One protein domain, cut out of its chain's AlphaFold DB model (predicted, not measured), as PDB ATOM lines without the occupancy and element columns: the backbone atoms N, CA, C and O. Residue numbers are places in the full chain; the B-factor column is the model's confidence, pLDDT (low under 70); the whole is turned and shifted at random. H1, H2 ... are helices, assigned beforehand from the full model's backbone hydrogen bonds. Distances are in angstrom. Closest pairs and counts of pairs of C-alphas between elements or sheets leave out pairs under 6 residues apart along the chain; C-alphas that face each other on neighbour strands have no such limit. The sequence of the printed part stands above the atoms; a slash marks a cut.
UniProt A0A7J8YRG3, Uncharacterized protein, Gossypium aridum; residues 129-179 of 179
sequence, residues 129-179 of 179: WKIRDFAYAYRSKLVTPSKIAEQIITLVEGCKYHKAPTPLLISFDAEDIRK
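This is residues 129 to 179 of the 179 residues of an uncharacterized protein of Gossypium aridum (UniProt A0A7J8YRG3). A first helix, H1, stands near the beginning of the longer helix H2 at a steep angle, as a corner; H2 runs along the length of the domain, and past its far end a long loop folds back to bring the short helix H3 to the side of H2. The shape is elongated and loose, with a radius of gyration of the C-alphas of 12.9 A and spans of 39 by 22 by 15 A. The printed part has 51 residues, with three named helices in the order H1, H2, H3 and no named strand; its class is all helix.

H1, residues 131 to 139, and H2, residues 145 to 158, are close but not clearly touching, their closest C-alphas being those of Tyr 138 and Pro 145, 7.1 A apart. Their lines stand at a steep tilt of 58 degrees, and they run opposite ways. H2 and H3, residues 174 to 178, touch, with the C-alphas of Ile 153 and Ala 174 the closest at 6.3 A. H1 and H3 are apart. In H1, H2 and H3 every O i to N i+4 pair is within hydrogen-bond range.

H1 begins at C-alpha 131, (7.280, 23.061, -33.230), and spans 12.5 A from first to last C-alpha. H2, the longest helix with 14 residues, spans 19.6 A and ends at C-alpha 158, (3.780, 1.459, -44.810). H3 has five residues over 6.4 A and ends at C-alpha 178, (0.894, 17.216, -50.558).

The two C-alphas farthest apart, those of Ser 140 and Pro 165, are 39.5 A from each other. The link from H1 to H2 is tight, with 5 residues; the link from H2 to H3, residues 159 to 173, is long, with 15. The printed part has no cut and ends at Lys 179, the chain's last residue. The mean pLDDT of the printed part is 95.6, and no printed residue is under 70.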
ATOM      1  N   TRP A 129      10.409  15.979 -30.797       91.38
ATOM      2  CA  TRP A 129      10.596  17.211 -31.554       91.38
ATOM      3  C   TRP A 129       9.548  18.266 -31.180       91.38
ATOM      4  O   TRP A 129       8.373  17.955 -30.985       91.38
ATOM      5  N   LYS A 130       9.969  19.528 -31.099       93.31
ATOM      6  CA  LYS A 130       9.112  20.691 -30.831       93.31
ATOM      7  C   LYS A 130       8.740  21.397 -32.131       93.31
ATOM      8  O   LYS A 130       9.465  21.338 -33.118       93.31
ATOM      9  N   ILE A 131       7.674  22.200 -32.098       95.81
ATOM     10  CA  ILE A 131       7.280  23.061 -33.230       95.81
ATOM     11  C   ILE A 131       8.439  23.979 -33.663       95.81
ATOM     12  O   ILE A 131       8.686  24.141 -34.858       95.81
ATOM     13  N   ARG A 132       9.198  24.537 -32.704       94.25
ATOM     14  CA  ARG A 132      10.366  25.389 -33.001       94.25
ATOM     15  C   ARG A 132      11.500  24.642 -33.709       94.25
ATOM     16  O   ARG A 132      12.199  25.281 -34.485       94.25
ATOM     17  N   ASP A 133      11.627  23.327 -33.525       93.38
ATOM     18  CA  ASP A 133      12.649  22.522 -34.207       93.38
ATOM     19  C   ASP A 133      12.348  22.397 -35.696       93.38
ATOM     20  O   ASP A 133      13.203  22.694 -36.529       93.38
ATOM     21  N   PHE A 134      11.102  22.064 -36.041       94.50
ATOM     22  CA  PHE A 134      10.652  22.055 -37.434       94.50
ATOM     23  C   PHE A 134      10.754  23.448 -38.054       94.50
ATOM     24  O   PHE A 134      11.302  23.615 -39.141       94.50
ATOM     25  N   ALA A 135      10.290  24.474 -37.337       95.12
ATOM     26  CA  ALA A 135      10.308  25.843 -37.832       95.12
ATOM     27  C   ALA A 135      11.741  26.376 -38.044       95.12
ATOM     28  O   ALA A 135      11.974  27.154 -38.972       95.12
ATOM     29  N   TYR A 136      12.700  25.972 -37.208       94.81
ATOM     30  CA  TYR A 136      14.120  26.265 -37.398       94.81
ATOM     31  C   TYR A 136      14.697  25.492 -38.588       94.81
ATOM     32  O   TYR A 136      15.364  26.088 -39.434       94.81
ATOM     33  N   ALA A 137      14.409  24.193 -38.693       94.50
ATOM     34  CA  ALA A 137      14.920  23.341 -39.761       94.50
ATOM     35  C   ALA A 137      14.427  23.776 -41.152       94.50
ATOM     36  O   ALA A 137      15.212  23.773 -42.101       94.50
ATOM     37  N   TYR A 138      13.173  24.234 -41.264       96.62
ATOM     38  CA  TYR A 138      12.623  24.797 -42.501       96.62
ATOM     39  C   TYR A 138      13.315  26.106 -42.902       96.62
ATOM     40  O   TYR A 138      13.748  26.253 -44.044       96.62
ATOM     41  N   ARG A 139      13.482  27.049 -41.962       96.19
ATOM     42  CA  ARG A 139      14.144  28.342 -42.234       96.19
ATOM     43  C   ARG A 139      15.631  28.186 -42.550       96.19
ATOM     44  O   ARG A 139      16.146  28.880 -43.421       96.19
ATOM     45  N   SER A 140      16.290  27.240 -41.888       94.75
ATOM     46  CA  SER A 140      17.705  26.912 -42.090       94.75
ATOM     47  C   SER A 140      17.946  26.006 -43.302       94.75
ATOM     48  O   SER A 140      19.079  25.600 -43.540       94.75
ATOM     49  N   LYS A 141      16.894  25.674 -44.070       94.94
ATOM     50  CA  LYS A 141      16.942  24.815 -45.266       94.94
ATOM     51  C   LYS A 141      17.527  23.414 -45.010       94.94
ATOM     52  O   LYS A 141      18.001  22.770 -45.942       94.94
ATOM     53  N   LEU A 142      17.464  22.926 -43.768       93.44
ATOM     54  CA  LEU A 142      17.884  21.565 -43.404       93.44
ATOM     55  C   LEU A 142      16.889  20.520 -43.931       93.44
ATOM     56  O   LEU A 142      17.263  19.407 -44.302       93.44
ATOM     57  N   VAL A 143      15.608  20.884 -43.971       95.19
ATOM     58  CA  VAL A 143      14.507  20.059 -44.474       95.19
ATOM     59  C   VAL A 143      13.393  20.964 -45.007       95.19
ATOM     60  O   VAL A 143      13.369  22.157 -44.711       95.19
ATOM     61  N   THR A 144      12.469  20.418 -45.796       96.69
ATOM     62  CA  THR A 144      11.282  21.130 -46.292       96.69
ATOM     63  C   THR A 144      10.003  20.485 -45.754       96.69
ATOM     64  O   THR A 144      10.011  19.278 -45.487       96.69
ATOM     65  N   PRO A 145       8.893  21.239 -45.632       97.31
ATOM     66  CA  PRO A 145       7.600  20.669 -45.258       97.31
ATOM     67  C   PRO A 145       7.191  19.502 -46.159       97.31
ATOM     68  O   PRO A 145       6.811  18.459 -45.643       97.31
ATOM     69  N   SER A 146       7.390  19.611 -47.478       97.00
ATOM     70  CA  SER A 146       7.082  18.534 -48.429       97.00
ATOM     71  C   SER A 146       7.881  17.255 -48.155       97.00
ATOM     72  O   SER A 146       7.342  16.160 -48.247       97.00
ATOM     73  N   LYS A 147       9.157  17.362 -47.751       96.88
ATOM     74  CA  LYS A 147       9.965  16.181 -47.402       96.88
ATOM     75  C   LYS A 147       9.466  15.503 -46.122       96.88
ATOM     76  O   LYS A 147       9.476  14.278 -46.053       96.88
ATOM     77  N   ILE A 148       9.030  16.280 -45.128       96.81
ATOM     78  CA  ILE A 148       8.412  15.740 -43.906       96.81
ATOM     79  C   ILE A 148       7.046  15.118 -44.221       96.81
ATOM     80  O   ILE A 148       6.754  14.027 -43.739       96.81
ATOM     81  N   ALA A 149       6.240  15.770 -45.061       97.56
ATOM     82  CA  ALA A 149       4.947  15.267 -45.511       97.56
ATOM     83  C   ALA A 149       5.085  13.891 -46.177       97.56
ATOM     84  O   ALA A 149       4.438  12.943 -45.740       97.56
ATOM     85  N   GLU A 150       6.004  13.731 -47.135       97.94
ATOM     86  CA  GLU A 150       6.246  12.430 -47.774       97.94
ATOM     87  C   GLU A 150       6.731  11.361 -46.787       97.94
ATOM     88  O   GLU A 150       6.331  10.202 -46.889       97.94
ATOM     89  N   GLN A 151       7.555  11.723 -45.796       96.94
ATOM     90  CA  GLN A 151       7.973  10.787 -44.745       96.94
ATOM     91  C   GLN A 151       6.787  10.312 -43.897       96.94
ATOM     92  O   GLN A 151       6.689   9.122 -43.597       96.94
ATOM     93  N   ILE A 152       5.878  11.221 -43.535       96.88
ATOM     94  CA  ILE A 152       4.659  10.889 -42.790       96.88
ATOM     95  C   ILE A 152       3.741  10.013 -43.643       96.88
ATOM     96  O   ILE A 152       3.286   8.981 -43.155       96.88
ATOM     97  N   ILE A 153       3.508  10.374 -44.909       97.50
ATOM     98  CA  ILE A 153       2.676   9.596 -45.838       97.50
ATOM     99  C   ILE A 153       3.240   8.182 -45.979       97.50
ATOM    100  O   ILE A 153       2.526   7.210 -45.746       97.50
ATOM    101  N   THR A 154       4.544   8.064 -46.237       97.75
ATOM    102  CA  THR A 154       5.232   6.771 -46.362       97.75
ATOM    103  C   THR A 154       5.066   5.920 -45.102       97.75
ATOM    104  O   THR A 154       4.827   4.718 -45.191       97.75
ATOM    105  N   LEU A 155       5.159   6.525 -43.914       97.06
ATOM    106  CA  LEU A 155       4.989   5.823 -42.641       97.06
ATOM    107  C   LEU A 155       3.534   5.389 -42.415       97.06
ATOM    108  O   LEU A 155       3.280   4.250 -42.021       97.06
ATOM    109  N   VAL A 156       2.569   6.265 -42.694       96.56
ATOM    110  CA  VAL A 156       1.134   5.973 -42.553       96.56
ATOM    111  C   VAL A 156       0.687   4.889 -43.535       96.56
ATOM    112  O   VAL A 156      -0.118   4.025 -43.171       96.56
ATOM    113  N   GLU A 157       1.211   4.895 -44.758       95.25
ATOM    114  CA  GLU A 157       0.944   3.876 -45.771       95.25
ATOM    115  C   GLU A 157       1.655   2.559 -45.459       95.25
ATOM    116  O   GLU A 157       1.016   1.504 -45.454       95.25
ATOM    117  N   GLY A 158       2.946   2.621 -45.119       94.50
ATOM    118  CA  GLY A 158       3.780   1.459 -44.810       94.50
ATOM    119  C   GLY A 158       3.292   0.685 -43.586       94.50
ATOM    120  O   GLY A 158       3.178  -0.540 -43.630       94.50
ATOM    121  N   CYS A 159       2.924   1.389 -42.513       95.19
ATOM    122  CA  CYS A 159       2.369   0.785 -41.299       95.19
ATOM    123  C   CYS A 159       0.844   0.603 -41.350       95.19
ATOM    124  O   CYS A 159       0.265   0.064 -40.408       95.19
ATOM    125  N   LYS A 160       0.182   1.039 -42.432       93.62
ATOM    126  CA  LYS A 160      -1.281   1.001 -42.602       93.62
ATOM    127  C   LYS A 160      -2.041   1.674 -41.451       93.62
ATOM    128  O   LYS A 160      -3.141   1.253 -41.105       93.62
ATOM    129  N   TYR A 161      -1.504   2.763 -40.900       96.50
ATOM    130  CA  TYR A 161      -2.118   3.505 -39.788       96.50
ATOM    131  C   TYR A 161      -3.413   4.242 -40.149       96.50
ATOM    132  O   TYR A 161      -4.026   4.860 -39.288       96.50
ATOM    133  N   HIS A 162      -3.852   4.159 -41.397       93.75
ATOM    134  CA  HIS A 162      -5.151   4.644 -41.849       93.75
ATOM    135  C   HIS A 162      -6.169   3.504 -42.065       93.75
ATOM    136  O   HIS A 162      -7.243   3.720 -42.619       93.75
ATOM    137  N   LYS A 163      -5.826   2.259 -41.692       94.81
ATOM    138  CA  LYS A 163      -6.655   1.063 -41.906       94.81
ATOM    139  C   LYS A 163      -6.806   0.249 -40.623       94.81
ATOM    140  O   LYS A 163      -5.959   0.263 -39.734       94.81
ATOM    141  N   ALA A 164      -7.901  -0.505 -40.555       93.19
ATOM    142  CA  ALA A 164      -8.113  -1.524 -39.534       93.19
ATOM    143  C   ALA A 164      -6.975  -2.573 -39.549       93.19
ATOM    144  O   ALA A 164      -6.413  -2.841 -40.616       93.19
ATOM    145  N   PRO A 165      -6.651  -3.208 -38.405       93.94
ATOM    146  CA  PRO A 165      -7.379  -3.171 -37.129       93.94
ATOM    147  C   PRO A 165      -6.932  -2.078 -36.144       93.94
ATOM    148  O   PRO A 165      -7.655  -1.814 -35.189       93.94
ATOM    149  N   THR A 166      -5.779  -1.440 -36.360       95.44
ATOM    150  CA  THR A 166      -5.181  -0.472 -35.419       95.44
ATOM    151  C   THR A 166      -4.852   0.864 -36.101       95.44
ATOM    152  O   THR A 166      -3.673   1.213 -36.226       95.44
ATOM    153  N   PRO A 167      -5.859   1.605 -36.596       96.62
ATOM    154  CA  PRO A 167      -5.627   2.891 -37.238       96.62
ATOM    155  C   PRO A 167      -5.259   3.967 -36.205       96.62
ATOM    156  O   PRO A 167      -5.859   4.038 -35.134       96.62
ATOM    157  N   LEU A 168      -4.309   4.839 -36.555       96.69
ATOM    158  CA  LEU A 168      -4.120   6.147 -35.915       96.69
ATOM    159  C   LEU A 168      -5.064   7.195 -36.519       96.69
ATOM    160  O   LEU A 168      -5.520   8.091 -35.815       96.69
ATOM    161  N   LEU A 169      -5.354   7.082 -37.819       96.56
ATOM    162  CA  LEU A 169      -6.212   7.992 -38.575       96.56
ATOM    163  C   LEU A 169      -7.395   7.210 -39.155       96.56
ATOM    164  O   LEU A 169      -7.204   6.173 -39.780       96.56
ATOM    165  N   ILE A 170      -8.622   7.701 -38.978       96.25
ATOM    166  CA  ILE A 170      -9.822   7.097 -39.596       96.25
ATOM    167  C   ILE A 170     -10.141   7.682 -40.980       96.25
ATOM    168  O   ILE A 170     -10.919   7.105 -41.732       96.25
ATOM    169  N   SER A 171      -9.535   8.823 -41.310       95.62
ATOM    170  CA  SER A 171      -9.609   9.496 -42.603       95.62
ATOM    171  C   SER A 171      -8.220  10.038 -42.926       95.62
ATOM    172  O   SER A 171      -7.583  10.651 -42.068       95.62
ATOM    173  N   PHE A 172      -7.723   9.735 -44.122       96.31
ATOM    174  CA  PHE A 172      -6.388  10.107 -44.572       96.31
ATOM    175  C   PHE A 172      -6.405  10.279 -46.089       96.31
ATOM    176  O   PHE A 172      -6.765   9.342 -46.804       96.31
ATOM    177  N   ASP A 173      -6.008  11.461 -46.551       96.69
ATOM    178  CA  ASP A 173      -5.834  11.790 -47.962       96.69
ATOM    179  C   ASP A 173      -4.399  12.284 -48.175       96.69
ATOM    180  O   ASP A 173      -4.003  13.334 -47.665       96.69
ATOM    181  N   ALA A 174      -3.601  11.493 -48.890       96.62
ATOM    182  CA  ALA A 174      -2.208  11.823 -49.162       96.62
ATOM    183  C   ALA A 174      -2.069  13.009 -50.130       96.62
ATOM    184  O   ALA A 174      -1.101  13.759 -50.024       96.62
ATOM    185  N   GLU A 175      -3.020  13.200 -51.047       96.38
ATOM    186  CA  GLU A 175      -2.965  14.291 -52.024       96.38
ATOM    187  C   GLU A 175      -3.274  15.637 -51.369       96.38
ATOM    188  O   GLU A 175      -2.604  16.626 -51.660       96.38
ATOM    189  N   ASP A 176      -4.218  15.668 -50.426       96.69
ATOM    190  CA  ASP A 176      -4.510  16.879 -49.650       96.69
ATOM    191  C   ASP A 176      -3.318  17.299 -48.774       96.69
ATOM    192  O   ASP A 176      -3.027  18.482 -48.647       96.69
ATOM    193  N   ILE A 177      -2.554  16.338 -48.240       95.62
ATOM    194  CA  ILE A 177      -1.338  16.617 -47.452       95.62
ATOM    195  C   ILE A 177      -0.186  17.148 -48.325       95.62
ATOM    196  O   ILE A 177       0.673  17.885 -47.835       95.62
ATOM    197  N   ARG A 178      -0.128  16.753 -49.602       94.81
ATOM    198  CA  ARG A 178       0.894  17.216 -50.558       94.81
ATOM    199  C   ARG A 178       0.645  18.636 -51.064       94.81
ATOM    200  O   ARG A 178       1.603  19.286 -51.490       94.81
ATOM    201  N   LYS A 179      -0.618  19.061 -51.078       92.19
ATOM    202  CA  LYS A 179      -1.092  20.344 -51.605       92.19
ATOM    203  C   LYS A 179      -0.732  21.521 -50.697       92.19
ATOM    204  O   LYS A 179      -0.421  22.590 -51.269       92.19
TER     205      LYS A 179